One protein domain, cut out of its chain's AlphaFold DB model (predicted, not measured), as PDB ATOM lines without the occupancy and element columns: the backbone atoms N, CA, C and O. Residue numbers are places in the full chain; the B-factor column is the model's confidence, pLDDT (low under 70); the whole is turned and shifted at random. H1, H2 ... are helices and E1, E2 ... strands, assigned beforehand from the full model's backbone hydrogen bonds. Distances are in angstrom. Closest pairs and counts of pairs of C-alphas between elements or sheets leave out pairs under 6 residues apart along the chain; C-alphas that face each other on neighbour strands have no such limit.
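What this domain is: This is residues 20 to 127 of the 129 residues of the protein "Amidohydrolase" of Sutterella sp. CAG:521 (UniProt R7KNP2). What shape is it? With little regular structure, H1 packs on a ribbon of E1 and E2, with H2 at its first end; a long stretch, residues 94 to 123, leads to H4, and residues 97 to 102 and 119 to 124 stick out. What is its make-up? The printed part has 108 residues, with four named helices and two named strands in the order H1 E1 H2 H3 E2 H4; the sheet E1 - E2 is antiparallel, the class is mostly helix with only 43 of the 108 residues in named elements, and the whole is loose, with a radius of gyration of the C-alphas of 16.5 A and spans of 54 by 33 by 28 A.

How they stand to each other: What meets the first helix? H1, residues 28 to 40, touches H2, residues 62 to 74, with residues 28 to 29 alone, closest at the C-alphas of Glu 29 and Ala 72, 5.5 A. How do the strands pair? E1, residues 45 to 47, and E2, residues 91 to 93, are antiparallel; N 46 and O 92 are 2.8 A apart. And the rest? H3, residues 79 to 85, makes a helical hairpin with H2; they only just touch, with 3 pairs of C-alphas within 8 A, closest Gln 73 and Ala 79, 6.5 A. H4, residues 124 to 127, is apart from H1, H2 and H3, and too short for an O i to N i+4 pair; those of H1, H2 and H3 are within hydrogen-bond range.

Where its parts are: Where does H1 begin? C-alpha 28 is at (243.320, 350.511, 195.883); H1 spans 18.2 A, H2 18.4 A. Where does H4 end? C-alpha 127 is at (263.160, 342.881, 216.777).

The domain as a whole: Is it cut? The printed part has no cut; the links E1 to H2 and E2 to H4 are long. Is confidence low? No printed residue is under 70.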
ATOM      1  N   HIS A  20     250.062 345.500 204.339       92.06
ATOM      2  CA  HIS A  20     249.475 345.608 202.997       92.06
ATOM      3  C   HIS A  20     250.057 346.820 202.244       92.06
ATOM      4  O   HIS A  20     249.313 347.736 201.892       92.06
ATOM      5  N   PRO A  21     251.386 346.868 202.028       93.94
ATOM      6  CA  PRO A  21     252.023 347.989 201.352       93.94
ATOM      7  C   PRO A  21     251.607 348.023 199.872       93.94
ATOM      8  O   PRO A  21     251.601 346.996 199.190       93.94
ATOM      9  N   GLU A  22     251.256 349.207 199.371       96.12
ATOM     10  CA  GLU A  22     250.856 349.425 197.978       96.12
ATOM     11  C   GLU A  22     251.687 350.545 197.349       96.12
ATOM     12  O   GLU A  22     251.839 351.619 197.928       96.12
ATOM     13  N   GLU A  23     252.233 350.291 196.160       95.62
ATOM     14  CA  GLU A  23     253.049 351.264 195.432       95.62
ATOM     15  C   GLU A  23     252.230 352.472 194.955       95.62
ATOM     16  O   GLU A  23     251.001 352.413 194.838       95.62
ATOM     17  N   GLY A  24     252.936 353.547 194.594       96.75
ATOM     18  CA  GLY A  24     252.342 354.748 194.014       96.75
ATOM     19  C   GLY A  24     251.365 354.444 192.869       96.75
ATOM     20  O   GLY A  24     251.697 353.717 191.930       96.75
ATOM     21  N   TRP A  25     250.171 355.036 192.931       97.44
ATOM     22  CA  TRP A  25     249.034 354.827 192.014       97.44
ATOM     23  C   TRP A  25     248.337 353.460 192.092       97.44
ATOM     24  O   TRP A  25     247.383 353.227 191.343       97.44
ATOM     25  N   CYS A  26     248.782 352.566 192.975       97.56
ATOM     26  CA  CYS A  26     248.274 351.203 193.125       97.56
ATOM     27  C   CYS A  26     247.554 350.961 194.467       97.56
ATOM     28  O   CYS A  26     247.183 349.826 194.764       97.56
ATOM     29  N   GLU A  27     247.318 352.013 195.252       97.94
ATOM     30  CA  GLU A  27     246.795 352.028 196.626       97.94
ATOM     31  C   GLU A  27     245.273 351.779 196.719       97.94
ATOM     32  O   GLU A  27     244.528 352.525 197.369       97.94
ATOM     33  N   PHE A  28     244.757 350.779 196.000       98.38
ATOM     34  CA  PHE A  28     243.320 350.511 195.883       98.38
ATOM     35  C   PHE A  28     242.711 349.966 197.179       98.38
ATOM     36  O   PHE A  28     241.614 350.387 197.563       98.38
ATOM     37  N   GLU A  29     243.408 349.066 197.872       98.19
ATOM     38  CA  GLU A  29     242.948 348.508 199.149       98.19
ATOM     39  C   GLU A  29     243.041 349.543 200.264       98.19
ATOM     40  O   GLU A  29     242.097 349.714 201.036       98.19
ATOM     41  N   THR A  30     244.133 350.301 200.298       98.12
ATOM     42  CA  THR A  30     244.359 351.381 201.256       98.12
ATOM     43  C   THR A  30     243.346 352.503 201.062       98.12
ATOM     44  O   THR A  30     242.741 352.969 202.030       98.12
ATOM     45  N   THR A  31     243.067 352.897 199.815       98.44
ATOM     46  CA  THR A  31     242.009 353.874 199.521       98.44
ATOM     47  C   THR A  31     240.648 353.364 200.001       98.44
ATOM     48  O   THR A  31     239.903 354.118 200.631       98.44
ATOM     49  N   TYR A  32     240.323 352.086 199.769       98.44
ATOM     50  CA  TYR A  32     239.081 351.484 200.264       98.44
ATOM     51  C   TYR A  32     238.999 351.490 201.794       98.44
ATOM     52  O   TYR A  32     237.983 351.906 202.358       98.44
ATOM     53  N   PHE A  33     240.079 351.094 202.468       97.81
ATOM     54  CA  PHE A  33     240.193 351.104 203.923       97.81
ATOM     55  C   PHE A  33     239.919 352.498 204.506       97.81
ATOM     56  O   PHE A  33     239.109 352.645 205.427       97.81
ATOM     57  N   ILE A  34     240.545 353.534 203.939       97.56
ATOM     58  CA  ILE A  34     240.398 354.923 204.389       97.56
ATOM     59  C   ILE A  34     238.974 355.428 204.149       97.56
ATOM     60  O   ILE A  34     238.366 355.987 205.063       97.56
ATOM     61  N   VAL A  35     238.420 355.218 202.949       98.06
ATOM     62  CA  VAL A  35     237.055 355.660 202.622       98.06
ATOM     63  C   VAL A  35     236.038 355.010 203.550       98.06
ATOM     64  O   VAL A  35     235.220 355.715 204.139       98.06
ATOM     65  N   LYS A  36     236.139 353.694 203.763       97.00
ATOM     66  CA  LYS A  36     235.261 352.975 204.689       97.00
ATOM     67  C   LYS A  36     235.338 353.567 206.095       97.00
ATOM     68  O   LYS A  36     234.305 353.799 206.716       97.00
ATOM     69  N   ARG A  37     236.543 353.873 206.584       94.19
ATOM     70  CA  ARG A  37     236.724 354.480 207.907       94.19
ATOM     71  C   ARG A  37     236.102 355.875 208.002       94.19
ATOM     72  O   ARG A  37     235.468 356.186 209.006       94.19
ATOM     73  N   ILE A  38     236.274 356.711 206.979       95.69
ATOM     74  CA  ILE A  38     235.662 358.048 206.906       95.69
ATOM     75  C   ILE A  38     234.132 357.931 206.965       95.69
ATOM     76  O   ILE A  38     233.487 358.645 207.734       95.69
ATOM     77  N   GLU A  39     233.560 357.004 206.198       95.56
ATOM     78  CA  GLU A  39     232.115 356.768 206.146       95.56
ATOM     79  C   GLU A  39     231.576 356.193 207.473       95.56
ATOM     80  O   GLU A  39     230.527 356.629 207.948       95.56
ATOM     81  N   GLU A  40     232.315 355.300 208.145       94.31
ATOM     82  CA  GLU A  40     231.993 354.794 209.494       94.31
ATOM     83  C   GLU A  40     231.977 355.899 210.565       94.31
ATOM     84  O   GLU A  40     231.230 355.813 211.542       94.31
ATOM     85  N   LEU A  41     232.769 356.960 210.380       91.62
ATOM     86  CA  LEU A  41     232.757 358.152 211.234       91.62
ATOM     87  C   LEU A  41     231.588 359.104 210.918       91.62
ATOM     88  O   LEU A  41     231.445 360.136 211.576       91.62
ATOM     89  N   GLY A  42     230.747 358.772 209.933       93.62
ATOM     90  CA  GLY A  42     229.614 359.588 209.500       93.62
ATOM     91  C   GLY A  42     230.008 360.781 208.628       93.62
ATOM     92  O   GLY A  42     229.225 361.721 208.491       93.62
ATOM     93  N   LEU A  43     231.214 360.772 208.056       94.62
ATOM     94  CA  LEU A  43     231.697 361.816 207.158       94.62
ATOM     95  C   LEU A  43     231.499 361.407 205.698       94.62
ATOM     96  O   LEU A  43     231.562 360.231 205.341       94.62
ATOM     97  N   LYS A  44     231.306 362.400 204.827       93.31
ATOM     98  CA  LYS A  44     231.312 362.171 203.383       93.31
ATOM     99  C   LYS A  44     232.754 361.996 202.908       93.31
ATOM    100  O   LYS A  44     233.553 362.927 203.016       93.31
ATOM    101  N   ALA A  45     233.049 360.832 202.340       96.69
ATOM    102  CA  ALA A  45     234.293 360.577 201.633       96.69
ATOM    103  C   ALA A  45     234.155 360.943 200.148       96.69
ATOM    104  O   ALA A  45     233.154 360.606 199.514       96.69
ATOM    105  N   LEU A  46     235.171 361.599 199.602       97.94
ATOM    106  CA  LEU A  46     235.426 361.771 198.171       97.94
ATOM    107  C   LEU A  46     236.644 360.913 197.818       97.94
ATOM    108  O   LEU A  46     237.555 360.802 198.639       97.94
ATOM    109  N   CYS A  47     236.679 360.303 196.636       98.31
ATOM    110  CA  CYS A  47     237.797 359.431 196.264       98.31
ATOM    111  C   CYS A  47     238.023 359.331 194.753       98.31
ATOM    112  O   CYS A  47     237.139 359.643 193.954       98.31
ATOM    113  N   GLY A  48     239.214 358.864 194.373       97.94
ATOM    114  CA  GLY A  48     239.609 358.665 192.979       97.94
ATOM    115  C   GLY A  48     239.456 359.927 192.133       97.94
ATOM    116  O   GLY A  48     239.917 360.994 192.530       97.94
ATOM    117  N   ILE A  49     238.778 359.832 190.988       97.75
ATOM    118  CA  ILE A  49     238.568 360.967 190.066       97.75
ATOM    119  C   ILE A  49     237.841 362.177 190.682       97.75
ATOM    120  O   ILE A  49     237.864 363.257 190.104       97.75
ATOM    121  N   GLU A  50     237.195 362.032 191.847       97.50
ATOM    122  CA  GLU A  50     236.614 363.175 192.569       97.50
ATOM    123  C   GLU A  50     237.692 364.106 193.156       97.50
ATOM    124  O   GLU A  50     237.411 365.270 193.444       97.50
ATOM    125  N   VAL A  51     238.906 363.590 193.379       96.88
ATOM    126  CA  VAL A  51     240.004 364.292 194.070       96.88
ATOM    127  C   VAL A  51     241.328 364.269 193.304       96.88
ATOM    128  O   VAL A  51     242.265 364.963 193.691       96.88
ATOM    129  N   ILE A  52     241.403 363.508 192.211       97.56
ATOM    130  CA  ILE A  52     242.571 363.399 191.335       97.56
ATOM    131  C   ILE A  52     242.213 363.938 189.955       97.56
ATOM    132  O   ILE A  52     241.223 363.515 189.367       97.56
ATOM    133  N   GLU A  53     243.047 364.839 189.433       97.12
ATOM    134  CA  GLU A  53     242.960 365.358 188.065       97.12
ATOM    135  C   GLU A  53     243.740 364.435 187.110       97.12
ATOM    136  O   GLU A  53     244.976 364.471 187.121       97.12
ATOM    137  N   PRO A  54     243.067 363.616 186.271       96.44
ATOM    138  CA  PRO A  54     243.721 362.617 185.424       96.44
ATOM    139  C   PRO A  54     244.782 363.191 184.485       96.44
ATOM    140  O   PRO A  54     245.780 362.529 184.204       96.44
ATOM    141  N   THR A  55     244.591 364.421 184.002       96.62
ATOM    142  CA  THR A  55     245.509 365.050 183.039       96.62
ATOM    143  C   THR A  55     246.815 365.540 183.667       96.62
ATOM    144  O   THR A  55     247.782 365.784 182.947       96.62
ATOM    145  N   ALA A  56     246.865 365.661 184.996       96.69
ATOM    146  CA  ALA A  56     248.041 366.101 185.747       96.69
ATOM    147  C   ALA A  56     248.864 364.934 186.326       96.69
ATOM    148  O   ALA A  56     249.896 365.162 186.962       96.69
ATOM    149  N   VAL A  57     248.420 363.690 186.127       96.00
ATOM    150  CA  VAL A  57     249.072 362.494 186.671       96.00
ATOM    151  C   VAL A  57     250.370 362.190 185.919       96.00
ATOM    152  O   VAL A  57     250.403 362.109 184.693       96.00
ATOM    153  N   MET A  58     251.448 361.985 186.675       94.88
ATOM    154  CA  MET A  58     252.780 361.652 186.167       94.88
ATOM    155  C   MET A  58     253.295 360.364 186.819       94.88
ATOM    156  O   MET A  58     252.926 360.040 187.946       94.88
ATOM    157  N   GLY A  59     254.164 359.632 186.115       92.69
ATOM    158  CA  GLY A  59     254.826 358.432 186.654       92.69
ATOM    159  C   GLY A  59     253.920 357.209 186.841       92.69
ATOM    160  O   GLY A  59     254.353 356.217 187.412       92.69
ATOM    161  N   ARG A  60     252.676 357.264 186.359       95.38
ATOM    162  CA  ARG A  60     251.712 356.162 186.415       95.38
ATOM    163  C   ARG A  60     251.982 355.130 185.319       95.38
ATOM    164  O   ARG A  60     252.195 355.496 184.163       95.38
ATOM    165  N   ASN A  61     251.909 353.850 185.673       96.00
ATOM    166  CA  ASN A  61     251.998 352.731 184.739       96.00
ATOM    167  C   ASN A  61     250.668 351.953 184.721       96.00
ATOM    168  O   ASN A  61     250.252 351.386 185.729       96.00
ATOM    169  N   GLU A  62     250.000 351.909 183.567       96.19
ATOM    170  CA  GLU A  62     248.672 351.289 183.450       96.19
ATOM    171  C   GLU A  62     248.668 349.773 183.691       96.19
ATOM    172  O   GLU A  62     247.689 349.252 184.219       96.19
ATOM    173  N   GLU A  63     249.745 349.058 183.363       96.69
ATOM    174  CA  GLU A  63     249.836 347.612 183.610       96.69
ATOM    175  C   GLU A  63     249.872 347.324 185.114       96.69
ATOM    176  O   GLU A  63     249.131 346.470 185.605       96.69
ATOM    177  N   THR A  64     250.679 348.089 185.860       96.44
ATOM    178  CA  THR A  64     250.762 347.962 187.326       96.44
ATOM    179  C   THR A  64     249.437 348.303 187.998       96.44
ATOM    180  O   THR A  64     248.990 347.576 188.883       96.44
ATOM    181  N   VAL A  65     248.745 349.335 187.510       97.50
ATOM    182  CA  VAL A  65     247.436 349.737 188.031       97.50
ATOM    183  C   VAL A  65     246.400 348.645 187.779       97.50
ATOM    184  O   VAL A  65     245.680 348.271 188.701       97.50
ATOM    185  N   GLN A  66     246.334 348.086 186.570       97.69
ATOM    186  CA  GLN A  66     245.393 347.005 186.263       97.69
ATOM    187  C   GLN A  66     245.636 345.772 187.140       97.69
ATOM    188  O   GLN A  66     244.682 345.200 187.673       97.69
ATOM    189  N   ALA A  67     246.902 345.392 187.339       97.62
ATOM    190  CA  ALA A  67     247.268 344.303 188.239       97.62
ATOM    191  C   ALA A  67     246.862 344.603 189.692       97.62
ATOM    192  O   ALA A  67     246.300 343.743 190.371       97.62
ATOM    193  N   ALA A  68     247.074 345.836 190.157       97.50
ATOM    194  CA  ALA A  68     246.689 346.261 191.496       97.50
ATOM    195  C   ALA A  68     245.165 346.281 191.697       97.50
ATOM    196  O   ALA A  68     244.691 345.864 192.750       97.50
ATOM    197  N   GLN A  69     244.382 346.686 190.690       98.19
ATOM    198  CA  GLN A  69     242.918 346.608 190.744       98.19
ATOM    199  C   GLN A  69     242.423 345.162 190.837       98.19
ATOM    200  O   GLN A  69     241.511 344.882 191.615       98.19
ATOM    201  N   ALA A  70     243.026 344.247 190.071       97.94
ATOM    202  CA  ALA A  70     242.698 342.826 190.136       97.94
ATOM    203  C   ALA A  70     243.017 342.245 191.523       97.94
ATOM    204  O   ALA A  70     242.145 341.639 192.142       97.94
ATOM    205  N   ARG A  71     244.219 342.523 192.052       97.69
ATOM    206  CA  ARG A  71     244.633 342.132 193.410       97.69
ATOM    207  C   ARG A  71     243.664 342.657 194.472       97.69
ATOM    208  O   ARG A  71     243.165 341.885 195.281       97.69
ATOM    209  N   ALA A  72     243.326 343.945 194.420       97.75
ATOM    210  CA  ALA A  72     242.390 344.556 195.358       97.75
ATOM    211  C   ALA A  72     241.007 343.889 195.312       97.75
ATOM    212  O   ALA A  72     240.389 343.647 196.350       97.75
ATOM    213  N   GLN A  73     240.520 343.553 194.114       97.69
ATOM    214  CA  GLN A  73     239.258 342.835 193.955       97.69
ATOM    215  C   GLN A  73     239.320 341.424 194.561       97.69
ATOM    216  O   GLN A  73     238.382 341.019 195.250       97.69
ATOM    217  N   GLU A  74     240.413 340.688 194.345       97.69
ATOM    218  CA  GLU A  74     240.648 339.367 194.948       97.69
ATOM    219  C   GLU A  74     240.723 339.437 196.480       97.69
ATOM    220  O   GLU A  74     240.201 338.558 197.168       97.69
ATOM    221  N   HIS A  75     241.287 340.517 197.021       96.62
ATOM    222  CA  HIS A  75     241.370 340.789 198.459       96.62
ATOM    223  C   HIS A  75     240.069 341.349 199.065       96.62
ATOM    224  O   HIS A  75     240.003 341.642 200.260       96.62
ATOM    225  N   GLY A  76     238.997 341.445 198.274       97.19
ATOM    226  CA  GLY A  76     237.654 341.750 198.763       97.19
ATOM    227  C   GLY A  76     237.236 343.214 198.648       97.19
ATOM    228  O   GLY A  76     236.191 343.580 199.194       97.19
ATOM    229  N   VAL A  77     237.982 344.052 197.921       98.12
ATOM    230  CA  VAL A  77     237.501 345.390 197.555       98.12
ATOM    231  C   VAL A  77     236.321 345.247 196.582       98.12
ATOM    232  O   VAL A  77     236.455 344.614 195.531       98.12
ATOM    233  N   PRO A  78     235.143 345.828 196.882       98.25
ATOM    234  CA  PRO A  78     233.973 345.685 196.021       98.25
ATOM    235  C   PRO A  78     234.198 346.266 194.619       98.25
ATOM    236  O   PRO A  78     234.678 347.389 194.472       98.25
ATOM    237  N   ALA A  79     233.745 345.560 193.580       97.69
ATOM    238  CA  ALA A  79     233.869 346.019 192.191       97.69
ATOM    239  C   ALA A  79     233.206 347.391 191.947       97.69
ATOM    240  O   ALA A  79     233.745 348.224 191.221       97.69
ATOM    241  N   GLU A  80     232.075 347.668 192.604       97.69
ATOM    242  CA  GLU A  80     231.412 348.980 192.538       97.69
ATOM    243  C   GLU A  80     232.279 350.100 193.129       97.69
ATOM    244  O   GLU A  80     232.268 351.226 192.634       97.69
ATOM    245  N   PHE A  81     233.078 349.789 194.155       98.19
ATOM    246  CA  PHE A  81     234.022 350.743 194.722       98.19
ATOM    247  C   PHE A  81     235.191 351.005 193.766       98.19
ATOM    248  O   PHE A  81     235.510 352.158 193.491       98.19
ATOM    249  N   LEU A  82     235.773 349.959 193.171       98.06
ATOM    250  CA  LEU A  82     236.823 350.122 192.154       98.06
ATOM    251  C   LEU A  82     236.332 350.935 190.947       98.06
ATOM    252  O   LEU A  82     237.064 351.766 190.410       98.06
ATOM    253  N   LYS A  83     235.069 350.750 190.554       97.81
ATOM    254  CA  LYS A  83     234.429 351.560 189.515       97.81
ATOM    255  C   LYS A  83     234.267 353.020 189.943       97.81
ATOM    256  O   LYS A  83     234.540 353.905 189.136       97.81
ATOM    257  N   ARG A  84     233.862 353.278 191.194       97.44
ATOM    258  CA  ARG A  84     233.758 354.634 191.768       97.44
ATOM    259  C   ARG A  84     235.089 355.385 191.703       97.44
ATOM    260  O   ARG A  84     235.090 356.577 191.421       97.44
ATOM    261  N   LEU A  85     236.205 354.691 191.918       98.00
ATOM    262  CA  LEU A  85     237.543 355.280 191.847       98.00
ATOM    263  C   LEU A  85     237.939 355.753 190.440       98.00
ATOM    264  O   LEU A  85     238.788 356.633 190.302       98.00
ATOM    265  N   GLY A  86     237.354 355.174 189.387       97.12
ATOM    266  CA  GLY A  86     237.705 355.507 188.004       97.12
ATOM    267  C   GLY A  86     239.150 355.153 187.635       97.12
ATOM    268  O   GLY A  86     239.710 355.766 186.735       97.12
ATOM    269  N   GLY A  87     239.761 354.194 188.342       96.88
ATOM    270  CA  GLY A  87     241.156 353.786 188.146       96.88
ATOM    271  C   GLY A  87     242.190 354.632 188.896       96.88
ATOM    272  O   GLY A  87     243.381 354.360 188.752       96.88
ATOM    273  N   TYR A  88     241.769 355.615 189.699       98.06
ATOM    274  CA  TYR A  88     242.657 356.481 190.482       98.06
ATOM    275  C   TYR A  88     242.447 356.278 191.980       98.06
ATOM    276  O   TYR A  88     241.325 356.108 192.450       98.06
ATOM    277  N   THR A  89     243.536 356.309 192.731       97.88
ATOM    278  CA  THR A  89     243.579 356.093 194.178       97.88
ATOM    279  C   THR A  89     243.664 357.424 194.920       97.88
ATOM    280  O   THR A  89     243.975 358.465 194.340       97.88
ATOM    281  N   GLY A  90     243.321 357.407 196.206       97.75
ATOM    282  CA  GLY A  90     243.268 358.595 197.052       97.75
ATOM    283  C   GLY A  90     241.869 358.902 197.580       97.75
ATOM    284  O   GLY A  90     240.845 358.574 196.972       97.75
ATOM    285  N   ALA A  91     241.839 359.540 198.749       98.00
ATOM    286  CA  ALA A  91     240.624 359.857 199.482       98.00
ATOM    287  C   ALA A  91     240.715 361.236 200.147       98.00
ATOM    288  O   ALA A  91     241.786 361.676 200.564       98.00
ATOM    289  N   MET A  92     239.571 361.899 200.293       98.00
ATOM    290  CA  MET A  92     239.428 363.157 201.020       98.00
ATOM    291  C   MET A  92     238.129 363.145 201.824       98.00
ATOM    292  O   MET A  92     237.081 362.742 201.324       98.00
ATOM    293  N   ALA A  93     238.184 363.633 203.060       97.00
ATOM    294  CA  ALA A  93     237.005 363.921 203.866       97.00
ATOM    295  C   ALA A  93     236.849 365.433 204.022       97.00
ATOM    296  O   ALA A  93     237.835 366.144 204.225       97.00
ATOM    297  N   VAL A  94     235.610 365.917 203.983       93.88
ATOM    298  CA  VAL A  94     235.294 367.321 204.273       93.88
ATOM    299  C   VAL A  94     234.458 367.381 205.545       93.88
ATOM    300  O   VAL A  94     233.383 366.788 205.619       93.88
ATOM    301  N   LEU A  95     234.960 368.099 206.550       93.94
ATOM    302  CA  LEU A  95     234.252 368.361 207.802       93.94
ATOM    303  C   LEU A  95     233.775 369.815 207.832       93.94
ATOM    304  O   LEU A  95     234.547 370.731 208.116       93.94
ATOM    305  N   GLU A  96     232.484 370.023 207.592       92.12
ATOM    306  CA  GLU A  96     231.854 371.337 207.712       92.12
ATOM    307  C   GLU A  96     231.256 371.517 209.109       92.12
ATOM    308  O   GLU A  96     230.344 370.803 209.519       92.12
ATOM    309  N   THR A  97     231.765 372.492 209.866       92.69
ATOM    310  CA  THR A  97     231.332 372.714 211.260       92.69
ATOM    311  C   THR A  97     230.207 373.741 211.410       92.69
ATOM    312  O   THR A  97     229.768 374.000 212.532       92.69
ATOM    313  N   VAL A  98     229.769 374.353 210.300       92.44
ATOM    314  CA  VAL A  98     228.783 375.456 210.220       92.44
ATOM    315  C   VAL A  98     229.181 376.732 210.988       92.44
ATOM    316  O   VAL A  98     228.443 377.714 211.006       92.44
ATOM    317  N   ARG A  99     230.359 376.752 211.621       96.25
ATOM    318  CA  ARG A  99     230.899 377.920 212.323       96.25
ATOM    319  C   ARG A  99     231.789 378.726 211.376       96.25
ATOM    320  O   ARG A  99     232.610 378.123 210.686       96.25
ATOM    321  N   PRO A 100     231.677 380.067 211.357       96.50
ATOM    322  CA  PRO A 100     232.577 380.896 210.570       96.50
ATOM    323  C   PRO A 100     234.012 380.748 211.088       96.50
ATOM    324  O   PRO A 100     234.249 380.742 212.297       96.50
ATOM    325  N   GLY A 101     234.971 380.634 210.173       95.88
ATOM    326  CA  GLY A 101     236.376 380.441 210.511       95.88
ATOM    327  C   GLY A 101     237.226 380.083 209.291       95.88
ATOM    328  O   GLY A 101     236.696 379.957 208.187       95.88
ATOM    329  N   PRO A 102     238.550 379.944 209.476       96.56
ATOM    330  CA  PRO A 102     239.454 379.532 208.410       96.56
ATOM    331  C   PRO A 102     239.272 378.050 208.044       96.56
ATOM    332  O   PRO A 102     238.849 377.238 208.868       96.56
ATOM    333  N   VAL A 103     239.663 377.689 206.820       96.44
ATOM    334  CA  VAL A 103     239.741 376.293 206.358       96.44
ATOM    335  C   VAL A 103     241.115 375.730 206.720       96.44
ATOM    336  O   VAL A 103     242.134 376.349 206.426       96.44
ATOM    337  N   THR A 104     241.148 374.556 207.352       96.88
ATOM    338  CA  THR A 104     242.388 373.819 207.651       96.88
ATOM    339  C   THR A 104     242.416 372.539 206.828       96.88
ATOM    340  O   THR A 104     241.435 371.799 206.827       96.88
ATOM    341  N   ALA A 105     243.536 372.271 206.157       96.69
ATOM    342  CA  ALA A 105     243.761 371.041 205.406       96.69
ATOM    343  C   ALA A 105     244.868 370.212 206.066       96.69
ATOM    344  O   ALA A 105     245.894 370.752 206.480       96.69
ATOM    345  N   ILE A 106     244.654 368.900 206.143       97.00
ATOM    346  CA  ILE A 106     245.651 367.914 206.564       97.00
ATOM    347  C   ILE A 106     245.820 366.949 205.396       97.00
ATOM    348  O   ILE A 106     244.831 366.435 204.877       97.00
ATOM    349  N   ARG A 107     247.066 366.720 204.984       97.38
ATOM    350  CA  ARG A 107     247.416 365.818 203.887       97.38
ATOM    351  C   ARG A 107     248.452 364.822 204.373       97.38
ATOM    352  O   ARG A 107     249.417 365.209 205.029       97.38
ATOM    353  N   VAL A 108     248.247 363.565 204.012       96.81
ATOM    354  CA  VAL A 108     249.168 362.456 204.260       96.81
ATOM    355  C   VAL A 108     249.306 361.639 202.982       96.81
ATOM    356  O   VAL A 108     248.354 361.565 202.205       96.81
ATOM    357  N   ASP A 109     250.492 361.084 202.767       96.81
ATOM    358  CA  ASP A 109     250.739 360.087 201.724       96.81
ATOM    359  C   ASP A 109     250.351 358.698 202.223       96.81
ATOM    360  O   ASP A 109     250.323 358.457 203.435       96.81
ATOM    361  N   ILE A 110     250.015 357.814 201.288       96.56
ATOM    362  CA  ILE A 110     249.526 356.459 201.577       96.56
ATOM    363  C   ILE A 110     250.283 355.373 200.803       96.56
ATOM    364  O   ILE A 110     250.027 354.196 201.039       96.56
ATOM    365  N   ASP A 111     251.193 355.760 199.909       95.56
ATOM    366  CA  ASP A 111     251.993 354.853 199.095       95.56
ATOM    367  C   ASP A 111     253.220 354.318 199.841       95.56
ATOM    368  O   ASP A 111     253.748 354.929 200.777       95.56
ATOM    369  N   CYS A 112     253.690 353.156 199.396       93.69
ATOM    370  CA  CYS A 112     254.949 352.562 199.809       93.69
ATOM    371  C   CYS A 112     255.979 352.575 198.673       93.69
ATOM    372  O   CYS A 112     255.664 352.713 197.489       93.69
ATOM    373  N   LEU A 113     257.242 352.356 199.041       90.81
ATOM    374  CA  LEU A 113     258.302 352.125 198.066       90.81
ATOM    375  C   LEU A 113     258.287 350.665 197.582       90.81
ATOM    376  O   LEU A 113     258.033 349.773 198.395       90.81
ATOM    377  N   PRO A 114     258.637 350.404 196.309       85.81
ATOM    378  CA  PRO A 114     258.781 349.058 195.752       85.81
ATOM    379  C   PRO A 114     260.102 348.417 196.209       85.81
ATOM    380  O   PRO A 114     261.006 348.168 195.409       85.81
ATOM    381  N   ILE A 115     260.269 348.234 197.518       86.69
ATOM    382  CA  ILE A 115     261.465 347.637 198.117       86.69
ATOM    383  C   ILE A 115     261.076 346.483 199.030       86.69
ATOM    384  O   ILE A 115     260.076 346.537 199.738       86.69
ATOM    385  N   GLU A 116     261.902 345.446 199.032       82.50
ATOM    386  CA  GLU A 116     261.756 344.344 199.973       82.50
ATOM    387  C   GLU A 116     262.392 344.717 201.313       82.50
ATOM    388  O   GLU A 116     263.489 345.286 201.369       82.50
ATOM    389  N   GLU A 117     261.710 344.382 202.406       80.56
ATOM    390  CA  GLU A 117     262.284 344.533 203.737       80.56
ATOM    391  C   GLU A 117     263.431 343.543 203.955       80.56
ATOM    392  O   GLU A 117     263.462 342.423 203.439       80.56
ATOM    393  N   THR A 118     264.408 343.964 204.754       83.69
ATOM    394  CA  THR A 118     265.509 343.083 205.139       83.69
ATOM    395  C   THR A 118     265.016 341.973 206.061       83.69
ATOM    396  O   THR A 118     264.293 342.222 207.019       83.69
ATOM    397  N   ASN A 119     265.496 340.750 205.838       85.75
ATOM    398  CA  ASN A 119     265.259 339.611 206.729       85.75
ATOM    399  C   ASN A 119     266.335 339.475 207.829       85.75
ATOM    400  O   ASN A 119     266.392 338.452 208.511       85.75
ATOM    401  N   ASP A 120     267.234 340.458 207.991       90.06
ATOM    402  CA  ASP A 120     268.279 340.400 209.020       90.06
ATOM    403  C   ASP A 120     267.652 340.472 210.429       90.06
ATOM    404  O   ASP A 120     267.060 341.499 210.776       90.06
ATOM    405  N   PRO A 121     267.803 339.440 211.285       86.19
ATOM    406  CA  PRO A 121     267.245 339.446 212.639       86.19
ATOM    407  C   PRO A 121     267.863 340.521 213.552       86.19
ATOM    408  O   PRO A 121     267.351 340.792 214.638       86.19
ATOM    409  N   LYS A 122     268.985 341.134 213.153       90.06
ATOM    410  CA  LYS A 122     269.600 342.263 213.863       90.06
ATOM    411  C   LYS A 122     269.000 343.615 213.481       90.06
ATOM    412  O   LYS A 122     269.307 344.598 214.150       90.06
ATOM    413  N   HIS A 123     268.192 343.684 212.424       83.06
ATOM    414  CA  HIS A 123     267.535 344.921 212.023       83.06
ATOM    415  C   HIS A 123     266.463 345.309 213.045       83.06
ATOM    416  O   HIS A 123     265.657 344.469 213.437       83.06
ATOM    417  N   GLU A 124     266.432 346.578 213.457       81.69
ATOM    418  CA  GLU A 124     265.552 347.076 214.526       81.69
ATOM    419  C   GLU A 124     264.074 346.732 214.281       81.69
ATOM    420  O   GLU A 124     263.397 346.242 215.185       81.69
ATOM    421  N   ALA A 125     263.597 346.882 213.040       73.56
ATOM    422  CA  ALA A 125     262.215 346.559 212.669       73.56
ATOM    423  C   ALA A 125     261.854 345.074 212.882       73.56
ATOM    424  O   ALA A 125     260.717 344.763 213.229       73.56
ATOM    425  N   ASN A 126     262.828 344.164 212.770       79.06
ATOM    426  CA  ASN A 126     262.625 342.724 212.950       79.06
ATOM    427  C   ASN A 126     262.679 342.290 214.424       79.06
ATOM    428  O   ASN A 126     262.370 341.140 214.734       79.06
ATOM    429  N   GLN A 127     263.065 343.185 215.343       79.81
ATOM    430  CA  GLN A 127     263.160 342.881 216.777       79.81
ATOM    431  C   GLN A 127     261.868 343.165 217.556       79.81
ATOM    432  O   GLN A 127     261.735 342.705 218.689       79.81
TER     433      GLN A 127